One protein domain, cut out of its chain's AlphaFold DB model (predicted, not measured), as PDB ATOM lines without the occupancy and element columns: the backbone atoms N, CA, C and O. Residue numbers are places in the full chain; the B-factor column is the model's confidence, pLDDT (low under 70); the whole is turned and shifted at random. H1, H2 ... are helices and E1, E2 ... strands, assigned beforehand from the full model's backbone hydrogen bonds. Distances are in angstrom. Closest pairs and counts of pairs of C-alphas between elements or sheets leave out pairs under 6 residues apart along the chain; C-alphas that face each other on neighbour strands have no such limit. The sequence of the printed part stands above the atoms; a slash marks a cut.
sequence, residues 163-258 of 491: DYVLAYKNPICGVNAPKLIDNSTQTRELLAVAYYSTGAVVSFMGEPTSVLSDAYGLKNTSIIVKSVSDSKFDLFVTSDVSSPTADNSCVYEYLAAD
ATOM      1  N   ASP A 163     -19.428   8.390 -58.611       89.69
ATOM      2  CA  ASP A 163     -19.772   9.224 -57.469       89.69
ATOM      3  C   ASP A 163     -20.887  10.215 -57.829       89.69
ATOM      4  O   ASP A 163     -20.942  10.759 -58.938       89.69
ATOM      5  N   TYR A 164     -21.758  10.452 -56.859       92.81
ATOM      6  CA  TYR A 164     -22.857  11.399 -56.876       92.81
ATOM      7  C   TYR A 164     -22.777  12.276 -55.628       92.81
ATOM      8  O   TYR A 164     -22.497  11.792 -54.532       92.81
ATOM      9  N   VAL A 165     -23.075  13.561 -55.780       93.56
ATOM     10  CA  VAL A 165     -23.084  14.538 -54.688       93.56
ATOM     11  C   VAL A 165     -24.525  14.885 -54.333       93.56
ATOM     12  O   VAL A 165     -25.368  15.064 -55.215       93.56
ATOM     13  N   LEU A 166     -24.807  14.974 -53.036       95.44
ATOM     14  CA  LEU A 166     -26.100  15.383 -52.503       95.44
ATOM     15  C   LEU A 166     -26.449  16.796 -52.989       95.44
ATOM     16  O   LEU A 166     -25.656  17.726 -52.844       95.44
ATOM     17  N   ALA A 167     -27.632  16.973 -53.565       95.06
ATOM     18  CA  ALA A 167     -28.082  18.265 -54.059       95.06
ATOM     19  C   ALA A 167     -28.290  19.275 -52.916       95.06
ATOM     20  O   ALA A 167     -28.603  18.920 -51.780       95.06
ATOM     21  N   TYR A 168     -28.169  20.563 -53.234       94.12
ATOM     22  CA  TYR A 168     -28.234  21.637 -52.243       94.12
ATOM     23  C   TYR A 168     -29.577  21.634 -51.501       94.12
ATOM     24  O   TYR A 168     -30.625  21.456 -52.127       94.12
ATOM     25  N   LYS A 169     -29.553  21.860 -50.179       92.12
ATOM     26  CA  LYS A 169     -30.748  21.866 -49.302       92.12
ATOM     27  C   LYS A 169     -31.501  20.531 -49.247       92.12
ATOM     28  O   LYS A 169     -32.714  20.517 -49.028       92.12
ATOM     29  N   ASN A 170     -30.789  19.421 -49.415       93.19
ATOM     30  CA  ASN A 170     -31.326  18.088 -49.160       93.19
ATOM     31  C   ASN A 170     -30.895  17.562 -47.777       93.19
ATOM     32  O   ASN A 170     -29.864  17.985 -47.252       93.19
ATOM     33  N   PRO A 171     -31.667  16.637 -47.175       94.88
ATOM     34  CA  PRO A 171     -32.928  16.083 -47.677       94.88
ATOM     35  C   PRO A 171     -34.121  17.036 -47.551       94.88
ATOM     36  O   PRO A 171     -34.186  17.868 -46.646       94.88
ATOM     37  N   ILE A 172     -35.116  16.843 -48.417       95.38
ATOM     38  CA  ILE A 172     -36.430  17.481 -48.298       95.38
ATOM     39  C   ILE A 172     -37.385  16.480 -47.650       95.38
ATOM     40  O   ILE A 172     -37.706  15.442 -48.228       95.38
ATOM     41  N   CYS A 173     -37.836  16.786 -46.436       96.12
ATOM     42  CA  CYS A 173     -38.720  15.917 -45.665       96.12
ATOM     43  C   CYS A 173     -40.166  16.408 -45.684       96.12
ATOM     44  O   CYS A 173     -40.444  17.561 -45.344       96.12
ATOM     45  N   GLY A 174     -41.086  15.505 -46.016       95.75
ATOM     46  CA  GLY A 174     -42.516  15.724 -45.843       95.75
ATOM     47  C   GLY A 174     -42.942  15.819 -44.381       95.75
ATOM     48  O   GLY A 174     -42.237  15.410 -43.459       95.75
ATOM     49  N   VAL A 175     -44.152  16.330 -44.156       95.06
ATOM     50  CA  VAL A 175     -44.705  16.547 -42.807       95.06
ATOM     51  C   VAL A 175     -44.906  15.253 -42.004       95.06
ATOM     52  O   VAL A 175     -44.872  15.288 -40.776       95.06
ATOM     53  N   ASN A 176     -45.092  14.123 -42.692       95.56
ATOM     54  CA  ASN A 176     -45.274  12.791 -42.110       95.56
ATOM     55  C   ASN A 176     -44.044  11.892 -42.329       95.56
ATOM     56  O   ASN A 176     -44.120  10.672 -42.146       95.56
ATOM     57  N   ALA A 177     -42.925  12.473 -42.765       96.56
ATOM     58  CA  ALA A 177     -41.690  11.743 -42.973       96.56
ATOM     59  C   ALA A 177     -41.089  11.253 -41.644       96.56
ATOM     60  O   ALA A 177     -41.317  11.857 -40.587       96.56
ATOM     61  N   PRO A 178     -40.287  10.176 -41.679       96.06
ATOM     62  CA  PRO A 178     -39.439   9.801 -40.559       96.06
ATOM     63  C   PRO A 178     -38.589  10.974 -40.066       96.06
ATOM     64  O   PRO A 178     -38.121  11.799 -40.848       96.06
ATOM     65  N   LYS A 179     -38.368  11.042 -38.752       93.19
ATOM     66  CA  LYS A 179     -37.525  12.080 -38.154       93.19
ATOM     67  C   LYS A 179     -36.079  11.617 -38.128       93.19
ATOM     68  O   LYS A 179     -35.801  10.525 -37.645       93.19
ATOM     69  N   LEU A 180     -35.185  12.477 -38.599       92.62
ATOM     70  CA  LEU A 180     -33.750  12.282 -38.458       92.62
ATOM     71  C   LEU A 180     -33.399  12.316 -36.961       92.62
ATOM     72  O   LEU A 180     -33.701  13.299 -36.280       92.62
ATOM     73  N   ILE A 181     -32.827  11.228 -36.447       94.88
ATOM     74  CA  ILE A 181     -32.438  11.094 -35.034       94.88
ATOM     75  C   ILE A 181     -30.952  11.382 -34.818       94.88
ATOM     76  O   ILE A 181     -30.576  11.817 -33.732       94.88
ATOM     77  N   ASP A 182     -30.133  11.203 -35.855       91.94
ATOM     78  CA  ASP A 182     -28.736  11.619 -35.885       91.94
ATOM     79  C   ASP A 182     -28.509  12.614 -37.027       91.94
ATOM     80  O   ASP A 182     -28.505  12.263 -38.204       91.94
ATOM     81  N   ASN A 183     -28.331  13.878 -36.650       88.75
ATOM     82  CA  ASN A 183     -27.981  14.973 -37.554       88.75
ATOM     83  C   ASN A 183     -26.578  15.521 -37.250       88.75
ATOM     84  O   ASN A 183     -26.322  16.720 -37.383       88.75
ATOM     85  N   SER A 184     -25.686  14.670 -36.739       89.25
ATOM     86  CA  SER A 184     -24.296  15.051 -36.506       89.25
ATOM     87  C   SER A 184     -23.601  15.425 -37.818       89.25
ATOM     88  O   SER A 184     -23.953  14.945 -38.897       89.25
ATOM     89  N   THR A 185     -22.583  16.286 -37.733       85.25
ATOM     90  CA  THR A 185     -21.768  16.661 -38.898       85.25
ATOM     91  C   THR A 185     -21.149  15.428 -39.556       85.25
ATOM     92  O   THR A 185     -21.202  15.308 -40.773       85.25
ATOM     93  N   GLN A 186     -20.685  14.461 -38.759       86.19
ATOM     94  CA  GLN A 186     -20.131  13.200 -39.250       86.19
ATOM     95  C   GLN A 186     -21.130  12.427 -40.125       86.19
ATOM     96  O   GLN A 186     -20.780  11.977 -41.213       86.19
ATOM     97  N   THR A 187     -22.381  12.302 -39.682       89.31
ATOM     98  CA  THR A 187     -23.426  11.633 -40.467       89.31
ATOM     99  C   THR A 187     -23.745  12.408 -41.742       89.31
ATOM    100  O   THR A 187     -23.900  11.807 -42.801       89.31
ATOM    101  N   ARG A 188     -23.761  13.745 -41.696       89.88
ATOM    102  CA  ARG A 188     -23.946  14.573 -42.901       89.88
ATOM    103  C   ARG A 188     -22.804  14.414 -43.909       89.88
ATOM    104  O   ARG A 188     -23.084  14.289 -45.093       89.88
ATOM    105  N   GLU A 189     -21.554  14.374 -43.452       90.12
ATOM    106  CA  GLU A 189     -20.375  14.157 -44.304       90.12
ATOM    107  C   GLU A 189     -20.424  12.800 -45.013       90.12
ATOM    108  O   GLU A 189     -20.180  12.724 -46.215       90.12
ATOM    109  N   LEU A 190     -20.797  11.737 -44.290       90.25
ATOM    110  CA  LEU A 190     -20.953  10.397 -44.864       90.25
ATOM    111  C   LEU A 190     -22.042  10.362 -45.945       90.25
ATOM    112  O   LEU A 190     -21.873   9.712 -46.971       90.25
ATOM    113  N   LEU A 191     -23.155  11.066 -45.725       92.44
ATOM    114  CA  LEU A 191     -24.294  11.083 -46.645       92.44
ATOM    115  C   LEU A 191     -24.111  12.023 -47.843       92.44
ATOM    116  O   LEU A 191     -24.874  11.924 -48.804       92.44
ATOM    117  N   ALA A 192     -23.139  12.933 -47.807       92.88
ATOM    118  CA  ALA A 192     -22.981  13.961 -48.831       92.88
ATOM    119  C   ALA A 192     -22.525  13.406 -50.186       92.88
ATOM    120  O   ALA A 192     -22.868  13.974 -51.224       92.88
ATOM    121  N   VAL A 193     -21.763  12.309 -50.189       92.44
ATOM    122  CA  VAL A 193     -21.263  11.667 -51.409       92.44
ATOM    123  C   VAL A 193     -21.669  10.201 -51.418       92.44
ATOM    124  O   VAL A 193     -21.304   9.427 -50.535       92.44
ATOM    125  N   ALA A 194     -22.419   9.825 -52.445       93.75
ATOM    126  CA  ALA A 194     -22.868   8.465 -52.676       93.75
ATOM    127  C   ALA A 194     -22.169   7.889 -53.906       93.75
ATOM    128  O   ALA A 194     -22.028   8.565 -54.915       93.75
ATOM    129  N   TYR A 195     -21.791   6.621 -53.855       91.75
ATOM    130  CA  TYR A 195     -21.335   5.878 -55.020       91.75
ATOM    131  C   TYR A 195     -22.460   4.975 -55.517       91.75
ATOM    132  O   TYR A 195     -22.988   4.155 -54.754       91.75
ATOM    133  N   TYR A 196     -22.824   5.125 -56.790       89.19
ATOM    134  CA  TYR A 196     -23.793   4.268 -57.466       89.19
ATOM    135  C   TYR A 196     -23.060   3.200 -58.280       89.19
ATOM    136  O   TYR A 196     -22.194   3.514 -59.096       89.19
ATOM    137  N   SER A 197     -23.431   1.934 -58.086       84.44
ATOM    138  CA  SER A 197     -22.837   0.784 -58.779       84.44
ATOM    139  C   SER A 197     -23.868  -0.035 -59.562       84.44
ATOM    140  O   SER A 197     -25.081   0.179 -59.467       84.44
ATOM    141  N   THR A 198     -23.384  -0.979 -60.373       74.25
ATOM    142  CA  THR A 198     -24.232  -1.843 -61.201       74.25
ATOM    143  C   THR A 198     -25.255  -2.609 -60.350       74.25
ATOM    144  O   THR A 198     -24.956  -3.118 -59.273       74.25
ATOM    145  N   GLY A 199     -26.502  -2.676 -60.828       71.06
ATOM    146  CA  GLY A 199     -27.608  -3.305 -60.090       71.06
ATOM    147  C   GLY A 199     -28.298  -2.411 -59.050       71.06
ATOM    148  O   GLY A 199     -28.991  -2.937 -58.183       71.06
ATOM    149  N   ALA A 200     -28.140  -1.083 -59.145       68.25
ATOM    150  CA  ALA A 200     -28.767  -0.095 -58.258       68.25
ATOM    151  C   ALA A 200     -28.333  -0.181 -56.790       68.25
ATOM    152  O   ALA A 200     -29.081   0.176 -55.875       68.25
ATOM    153  N   VAL A 201     -27.103  -0.639 -56.562       82.44
ATOM    154  CA  VAL A 201     -26.506  -0.647 -55.229       82.44
ATOM    155  C   VAL A 201     -25.849   0.706 -54.983       82.44
ATOM    156  O   VAL A 201     -24.896   1.082 -55.670       82.44
ATOM    157  N   VAL A 202     -26.376   1.419 -53.989       89.81
ATOM    158  CA  VAL A 202     -25.852   2.698 -53.501       89.81
ATOM    159  C   VAL A 202     -25.021   2.456 -52.244       89.81
ATOM    160  O   VAL A 202     -25.403   1.665 -51.381       89.81
ATOM    161  N   SER A 203     -23.889   3.141 -52.138       90.69
ATOM    162  CA  SER A 203     -23.004   3.106 -50.970       90.69
ATOM    163  C   SER A 203     -22.495   4.506 -50.630       90.69
ATOM    164  O   SER A 203     -22.539   5.397 -51.471       90.69
ATOM    165  N   PHE A 204     -22.015   4.701 -49.408       89.75
ATOM    166  CA  PHE A 204     -21.582   5.983 -48.853       89.75
ATOM    167  C   PHE A 204     -20.162   5.846 -48.321       89.75
ATOM    168  O   PHE A 204     -19.952   5.217 -47.291       89.75
ATOM    169  N   MET A 205     -19.163   6.371 -49.035       77.38
ATOM    170  CA  MET A 205     -17.742   6.209 -48.671       77.38
ATOM    171  C   MET A 205     -17.323   4.744 -48.397       77.38
ATOM    172  O   MET A 205     -16.491   4.472 -47.534       77.38
ATOM    173  N   GLY A 206     -17.901   3.788 -49.133       73.44
ATOM    174  CA  GLY A 206     -17.672   2.348 -48.942       73.44
ATOM    175  C   GLY A 206     -18.578   1.684 -47.898       73.44
ATOM    176  O   GLY A 206     -18.611   0.457 -47.827       73.44
ATOM    177  N   GLU A 207     -19.358   2.463 -47.148       76.81
ATOM    178  CA  GLU A 207     -20.376   1.958 -46.230       76.81
ATOM    179  C   GLU A 207     -21.692   1.655 -46.970       76.81
ATOM    180  O   GLU A 207     -22.061   2.343 -47.927       76.81
ATOM    181  N   PRO A 208     -22.441   0.622 -46.558       78.56
ATOM    182  CA  PRO A 208     -23.741   0.313 -47.142       78.56
ATOM    183  C   PRO A 208     -24.798   1.375 -46.787       78.56
ATOM    184  O   PRO A 208     -24.611   2.219 -45.912       78.56
ATOM    185  N   THR A 209     -25.981   1.287 -47.405       79.44
ATOM    186  CA  THR A 209     -27.123   2.185 -47.123       79.44
ATOM    187  C   THR A 209     -27.640   2.144 -45.680       79.44
ATOM    188  O   THR A 209     -28.531   2.925 -45.337       79.44
ATOM    189  N   SER A 210     -27.098   1.278 -44.814       84.25
ATOM    190  CA  SER A 210     -27.483   1.231 -43.403       84.25
ATOM    191  C   SER A 210     -27.221   2.545 -42.685       84.25
ATOM    192  O   SER A 210     -28.002   2.874 -41.804       84.25
ATOM    193  N   VAL A 211     -26.239   3.344 -43.117       88.19
ATOM    194  CA  VAL A 211     -25.977   4.668 -42.532       88.19
ATOM    195  C   VAL A 211     -27.214   5.583 -42.576       88.19
ATOM    196  O   VAL A 211     -27.509   6.264 -41.597       88.19
ATOM    197  N   LEU A 212     -28.018   5.529 -43.650       90.44
ATOM    198  CA  LEU A 212     -29.305   6.233 -43.725       90.44
ATOM    199  C   LEU A 212     -30.317   5.632 -42.756       90.44
ATOM    200  O   LEU A 212     -31.023   6.351 -42.061       90.44
ATOM    201  N   SER A 213     -30.411   4.306 -42.699       90.44
ATOM    202  CA  SER A 213     -31.359   3.660 -41.793       90.44
ATOM    203  C   SER A 213     -31.031   3.946 -40.322       90.44
ATOM    204  O   SER A 213     -31.939   4.240 -39.549       90.44
ATOM    205  N   ASP A 214     -29.747   3.975 -39.965       91.06
ATOM    206  CA  ASP A 214     -29.246   4.250 -38.624       91.06
ATOM    207  C   ASP A 214     -29.516   5.711 -38.246       91.06
ATOM    208  O   ASP A 214     -30.041   5.979 -37.163       91.06
ATOM    209  N   ALA A 215     -29.288   6.646 -39.178       92.69
ATOM    210  CA  ALA A 215     -29.551   8.070 -38.979       92.69
ATOM    211  C   ALA A 215     -31.028   8.389 -38.674       92.69
ATOM    212  O   ALA A 215     -31.329   9.400 -38.032       92.69
ATOM    213  N   TYR A 216     -31.953   7.521 -39.094       94.25
ATOM    214  CA  TYR A 216     -33.394   7.635 -38.837       94.25
ATOM    215  C   TYR A 216     -33.933   6.615 -37.819       94.25
ATOM    216  O   TYR A 216     -35.111   6.674 -37.462       94.25
ATOM    217  N   GLY A 217     -33.111   5.676 -37.343       92.94
ATOM    218  CA  GLY A 217     -33.551   4.581 -36.474       92.94
ATOM    219  C   GLY A 217     -34.547   3.624 -37.143       92.94
ATOM    220  O   GLY A 217     -35.468   3.125 -36.492       92.94
ATOM    221  N   LEU A 218     -34.399   3.398 -38.450       93.31
ATOM    222  CA  LEU A 218     -35.260   2.551 -39.277       93.31
ATOM    223  C   LEU A 218     -34.526   1.297 -39.764       93.31
ATOM    224  O   LEU A 218     -33.347   1.091 -39.514       93.31
ATOM    225  N   LYS A 219     -35.247   0.421 -40.472       92.25
ATOM    226  CA  LYS A 219     -34.655  -0.738 -41.155       92.25
ATOM    227  C   LYS A 219     -34.204  -0.344 -42.562       92.25
ATOM    228  O   LYS A 219     -34.874   0.461 -43.201       92.25
ATOM    229  N   ASN A 220     -33.183  -1.012 -43.107       89.44
ATOM    230  CA  ASN A 220     -32.731  -0.807 -44.497       89.44
ATOM    231  C   ASN A 220     -33.852  -0.942 -45.540       89.44
ATOM    232  O   ASN A 220     -33.814  -0.279 -46.568       89.44
ATOM    233  N   THR A 221     -34.875  -1.763 -45.279       91.19
ATOM    234  CA  THR A 221     -36.039  -1.915 -46.171       91.19
ATOM    235  C   THR A 221     -36.873  -0.638 -46.311       91.19
ATOM    236  O   THR A 221     -37.706  -0.568 -47.203       91.19
ATOM    237  N   SER A 222     -36.686   0.347 -45.426       93.38
ATOM    238  CA  SER A 222     -37.323   1.668 -45.488       93.38
ATOM    239  C   SER A 222     -36.601   2.657 -46.405       93.38
ATOM    240  O   SER A 222     -37.071   3.783 -46.554       93.38
ATOM    241  N   ILE A 223     -35.472   2.250 -46.994       93.19
ATOM    242  CA  ILE A 223     -34.689   3.050 -47.933       93.19
ATOM    243  C   ILE A 223     -34.993   2.564 -49.347       93.19
ATOM    244  O   ILE A 223     -34.709   1.416 -49.689       93.19
ATOM    245  N   ILE A 224     -35.579   3.432 -50.167       92.12
ATOM    246  CA  ILE A 224     -35.940   3.116 -51.552       92.12
ATOM    247  C   ILE A 224     -35.119   3.999 -52.484       92.12
ATOM    248  O   ILE A 224     -35.214   5.222 -52.433       92.12
ATOM    249  N   VAL A 225     -34.332   3.362 -53.349       91.25
ATOM    250  CA  VAL A 225     -33.605   4.032 -54.431       91.25
ATOM    251  C   VAL A 225     -34.542   4.178 -55.624       91.25
ATOM    252  O   VAL A 225     -35.178   3.205 -56.037       91.25
ATOM    253  N   LYS A 226     -34.613   5.374 -56.204       90.25
ATOM    254  CA  LYS A 226     -35.367   5.635 -57.428       90.25
ATOM    255  C   LYS A 226     -34.508   6.408 -58.420       90.25
ATOM    256  O   LYS A 226     -34.215   7.579 -58.205       90.25
ATOM    257  N   SER A 227     -34.163   5.774 -59.534       88.81
ATOM    258  CA  SER A 227     -33.556   6.473 -60.668       88.81
ATOM    259  C   SER A 227     -34.526   7.512 -61.231       88.81
ATOM    260  O   SER A 227     -35.700   7.210 -61.470       88.81
ATOM    261  N   VAL A 228     -34.036   8.736 -61.426       88.50
ATOM    262  CA  VAL A 228     -34.804   9.857 -61.991       88.50
ATOM    263  C   VAL A 228     -34.370  10.106 -63.432       88.50
ATOM    264  O   VAL A 228     -35.209  10.212 -64.323       88.50
ATOM    265  N   SER A 229     -33.059  10.148 -63.651       89.19
ATOM    266  CA  SER A 229     -32.406  10.134 -64.958       89.19
ATOM    267  C   SER A 229     -31.148   9.264 -64.880       89.19
ATOM    268  O   SER A 229     -30.816   8.717 -63.831       89.19
ATOM    269  N   ASP A 230     -30.421   9.149 -65.980       85.38
ATOM    270  CA  ASP A 230     -29.075   8.570 -66.028       85.38
ATOM    271  C   ASP A 230     -28.083   9.252 -65.057       85.38
ATOM    272  O   ASP A 230     -27.261   8.603 -64.409       85.38
ATOM    273  N   SER A 231     -28.220  10.561 -64.881       88.25
ATOM    274  CA  SER A 231     -27.346  11.441 -64.094       88.25
ATOM    275  C   SER A 231     -27.903  11.845 -62.726       88.25
ATOM    276  O   SER A 231     -27.247  12.580 -61.989       88.25
ATOM    277  N   LYS A 232     -29.086  11.345 -62.350       91.75
ATOM    278  CA  LYS A 232     -29.747  11.684 -61.086       91.75
ATOM    279  C   LYS A 232     -30.528  10.513 -60.505       91.75
ATOM    280  O   LYS A 232     -31.276   9.843 -61.220       91.75
ATOM    281  N   PHE A 233     -30.449  10.341 -59.191       93.62
ATOM    282  CA  PHE A 233     -31.341   9.449 -58.456       93.62
ATOM    283  C   PHE A 233     -31.794  10.075 -57.141       93.62
ATOM    284  O   PHE A 233     -31.127  10.944 -56.584       93.62
ATOM    285  N   ASP A 234     -32.915   9.574 -56.638       94.12
ATOM    286  CA  ASP A 234     -33.467   9.943 -55.344       94.12
ATOM    287  C   ASP A 234     -33.368   8.756 -54.376       94.12
ATOM    288  O   ASP A 234     -33.634   7.607 -54.751       94.12
ATOM    289  N   LEU A 235     -33.048   9.031 -53.111       94.44
ATOM    290  CA  LEU A 235     -33.245   8.093 -52.006       94.44
ATOM    291  C   LEU A 235     -34.419   8.547 -51.152       94.44
ATOM    292  O   LEU A 235     -34.415   9.642 -50.593       94.44
ATOM    293  N   PHE A 236     -35.405   7.673 -51.017       94.75
ATOM    294  CA  PHE A 236     -36.552   7.873 -50.147       94.75
ATOM    295  C   PHE A 236     -36.303   7.155 -48.829       94.75
ATOM    296  O   PHE A 236     -36.219   5.928 -48.794       94.75
ATOM    297  N   VAL A 237     -36.245   7.917 -47.740       95.69
ATOM    298  CA  VAL A 237     -36.368   7.387 -46.380       95.69
ATOM    299  C   VAL A 237     -37.824   7.519 -45.972       95.69
ATOM    300  O   VAL A 237     -38.286   8.621 -45.677       95.69
ATOM    301  N   THR A 238     -38.568   6.416 -46.000       95.31
ATOM    302  CA  THR A 238     -40.033   6.460 -45.902       95.31
ATOM    303  C   THR A 238     -40.587   5.732 -44.683       95.31
ATOM    304  O   THR A 238     -40.056   4.710 -44.239       95.31
ATOM    305  N   SER A 239     -41.689   6.259 -44.145       92.94
ATOM    306  CA  SER A 239     -42.503   5.569 -43.141       92.94
ATOM    307  C   SER A 239     -43.444   4.522 -43.756       92.94
ATOM    308  O   SER A 239     -43.907   3.638 -43.034       92.94
ATOM    309  N   ASP A 240     -43.675   4.561 -45.077       93.31
ATOM    310  CA  ASP A 240     -44.489   3.592 -45.819       93.31
ATOM    311  C   ASP A 240     -43.759   3.095 -47.074       93.31
ATOM    312  O   ASP A 240     -43.787   3.702 -48.143       93.31
ATOM    313  N   VAL A 241     -43.137   1.925 -46.939       92.00
ATOM    314  CA  VAL A 241     -42.358   1.272 -48.003       92.00
ATOM    315  C   VAL A 241     -43.223   0.873 -49.201       92.00
ATOM    316  O   VAL A 241     -42.728   0.779 -50.321       92.00
ATOM    317  N   SER A 242     -44.516   0.623 -48.984       92.56
ATOM    318  CA  SER A 242     -45.420   0.181 -50.049       92.56
ATOM    319  C   SER A 242     -45.893   1.330 -50.939       92.56
ATOM    320  O   SER A 242     -46.258   1.107 -52.095       92.56
ATOM    321  N   SER A 243     -45.863   2.557 -50.416       92.50
ATOM    322  CA  SER A 243     -46.307   3.760 -51.114       92.50
ATOM    323  C   SER A 243     -45.492   4.987 -50.677       92.50
ATOM    324  O   SER A 243     -45.999   5.867 -49.972       92.50
ATOM    325  N   PRO A 244     -44.208   5.077 -51.074       93.06
ATOM    326  CA  PRO A 244     -43.399   6.254 -50.788       93.06
ATOM    327  C   PRO A 244     -43.948   7.471 -51.542       93.06
ATOM    328  O   PRO A 244     -44.163   7.449 -52.755       93.06
ATOM    329  N   THR A 245     -44.153   8.558 -50.812       93.75
ATOM    330  CA  THR A 245     -44.599   9.864 -51.307       93.75
ATOM    331  C   THR A 245     -43.728  10.966 -50.713       93.75
ATOM    332  O   THR A 245     -43.027  10.750 -49.725       93.75
ATOM    333  N   ALA A 246     -43.791  12.171 -51.282       91.75
ATOM    334  CA  ALA A 246     -43.089  13.326 -50.722       91.75
ATOM    335  C   ALA A 246     -43.558  13.666 -49.293       91.75
ATOM    336  O   ALA A 246     -42.759  14.135 -48.495       91.75
ATOM    337  N   ASP A 247     -44.820  13.386 -48.943       95.12
ATOM    338  CA  ASP A 247     -45.379  13.716 -47.626       95.12
ATOM    339  C   ASP A 247     -44.913  12.768 -46.517       95.12
ATOM    340  O   ASP A 247     -44.741  13.197 -45.376       95.12
ATOM    341  N   ASN A 248     -44.728  11.483 -46.832       96.38
ATOM    342  CA  ASN A 248     -44.353  10.440 -45.870       96.38
ATOM    343  C   ASN A 248     -42.865  10.049 -45.934       96.38
ATOM    344  O   ASN A 248     -42.463   9.078 -45.288       96.38
ATOM    345  N   SER A 249     -42.056  10.783 -46.703       97.38
ATOM    346  CA  SER A 249     -40.646  10.460 -46.923       97.38
ATOM    347  C   SER A 249     -39.740  11.678 -46.789       97.38
ATOM    348  O   SER A 249     -40.130  12.805 -47.088       97.38
ATOM    349  N   CYS A 250     -38.505  11.428 -46.366       97.12
ATOM    350  CA  CYS A 250     -37.391  12.326 -46.628       97.12
ATOM    351  C   CYS A 250     -36.743  11.912 -47.943       97.12
ATOM    352  O   CYS A 250     -36.334  10.760 -48.088       97.12
ATOM    353  N   VAL A 251     -36.692  12.838 -48.895       96.00
ATOM    354  CA  VAL A 251     -36.113  12.616 -50.218       96.00
ATOM    355  C   VAL A 251     -34.728  13.244 -50.253       96.00
ATOM    356  O   VAL A 251     -34.582  14.438 -49.997       96.00
ATOM    357  N   TYR A 252     -33.726  12.422 -50.547       96.19
ATOM    358  CA  TYR A 252     -32.360  12.849 -50.818       96.19
ATOM    359  C   TYR A 252     -32.124  12.783 -52.318       96.19
ATOM    360  O   TYR A 252     -32.079  11.697 -52.892       96.19
ATOM    361  N   GLU A 253     -31.973  13.941 -52.938       96.50
ATOM    362  CA  GLU A 253     -31.631  14.043 -54.348       96.50
ATOM    363  C   GLU A 253     -30.111  13.996 -54.548       96.50
ATOM    364  O   GLU A 253     -29.383  14.799 -53.964       96.50
ATOM    365  N   TYR A 254     -29.633  13.097 -55.408       95.19
ATOM    366  CA  TYR A 254     -28.216  12.931 -55.735       95.19
ATOM    367  C   TYR A 254     -27.949  13.215 -57.212       95.19
ATOM    368  O   TYR A 254     -28.658  12.725 -58.093       95.19
ATOM    369  N   LEU A 255     -26.886  13.975 -57.479       92.81
ATOM    370  CA  LEU A 255     -26.469  14.406 -58.814       92.81
ATOM    371  C   LEU A 255     -25.116  13.789 -59.159       92.81
ATOM    372  O   LEU A 255     -24.204  13.840 -58.337       92.81
ATOM    373  N   ALA A 256     -24.973  13.223 -60.358       90.69
ATOM    374  CA  ALA A 256     -23.709  12.637 -60.796       90.69
ATOM    375  C   ALA A 256     -22.585  13.682 -60.726       90.69
ATOM    376  O   ALA A 256     -22.758  14.823 -61.158       90.69
ATOM    377  N   ALA A 257     -21.435  13.296 -60.174       88.38
ATOM    378  CA  ALA A 257     -20.276  14.168 -60.046       88.38
ATOM    379  C   ALA A 257     -19.581  14.340 -61.407       88.38
ATOM    380  O   ALA A 257     -18.602  13.662 -61.720       88.38
ATOM    381  N   ASP A 258     -20.108  15.244 -62.232       83.38
ATOM    382  CA  ASP A 258     -19.458  15.709 -63.456       83.38
ATOM    383  C   ASP A 258     -18.577  16.949 -63.187       83.38
ATOM    384  O   ASP A 258     -18.577  17.507 -62.091       83.38
TER     385      ASP A 258
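What this domain is: This is residues 163 to 258 of the 491 residues of an uncharacterized protein of Rhizoclosmatium globosum (UniProt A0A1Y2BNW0). One antiparallel sheet of six strands folds back on itself like part of a barrel that is left open: E3 and E2 form one leaf, E6, E5 and E4 the other, and E1 is the hinge. Two short helices, H1 and H2, pack at one end of this fold, on the same face of the sheet, and a long link, residues 167 to 184, runs from E1 to H1. The printed part has 96 residues, in the order E1 H1 E2 E3 H2 E4 E5 E6; the sheet runs E3 E2 E1 E6 E5 E4, and the class is mixed, helices and strands. It is compact, with a radius of gyration of the C-alphas of 12.2 A and spans of 33 by 28 by 24 A.

How they stand to each other: Start at E1, residues 163 to 166; its neighbour E2, residues 193 to 197, is antiparallel, with N 164 and O 194 2.7 A apart. On the other side of E1 is E6, residues 249 to 256, antiparallel, with N 165 and O 255 at 2.8 A. E3, residues 201 to 204, forms a hairpin with E2, with N 195 and O 203 at 2.8 A. E4, residues 223 to 229, E5, residues 232 to 238, and E6 form a meander, each strand the antiparallel neighbour of the one before; look at N 226 and O 234, 2.8 A, and N 235 and O 252, 2.8 A. The edge strands E3 and E4 come closest at the C-alphas of Val 202 and Val 225, 7.9 A. H1, residues 185 to 192, is on the sheet at a height of 9.8 A, only just over none of the strands, with 2 of its C-alphas falling on E3. H2, residues 210 to 216, is on the same face at a height of 7.9 A, only just over E5, with 3 C-alphas falling on it. H1 and H2 touch, closest at the C-alphas of Thr 187 and Ala 215, 7.2 A, at a steep tilt of 55 degrees, opposite ways. In both helices every O i to N i+4 pair is within hydrogen-bond range.

Where its parts are: Find C-alpha 163 at (-19.772, 9.224, -57.469), where E1 begins. H1 spans 10.4 A, E2 13.2 A, H2 9.8 A, E4 18.6 A and E5 19.1 A. E6, 22.0 A long, ends at C-alpha 256, (-23.709, 12.637, -60.796).

The domain as a whole: The C-alphas farthest apart, those of Asn 176 and Asp 258, are 33.6 A apart. The printed part has no cut, and its one long link is E1 to H1. Mean pLDDT of the printed part is 90.6; look for low confidence at residue 200, under 70.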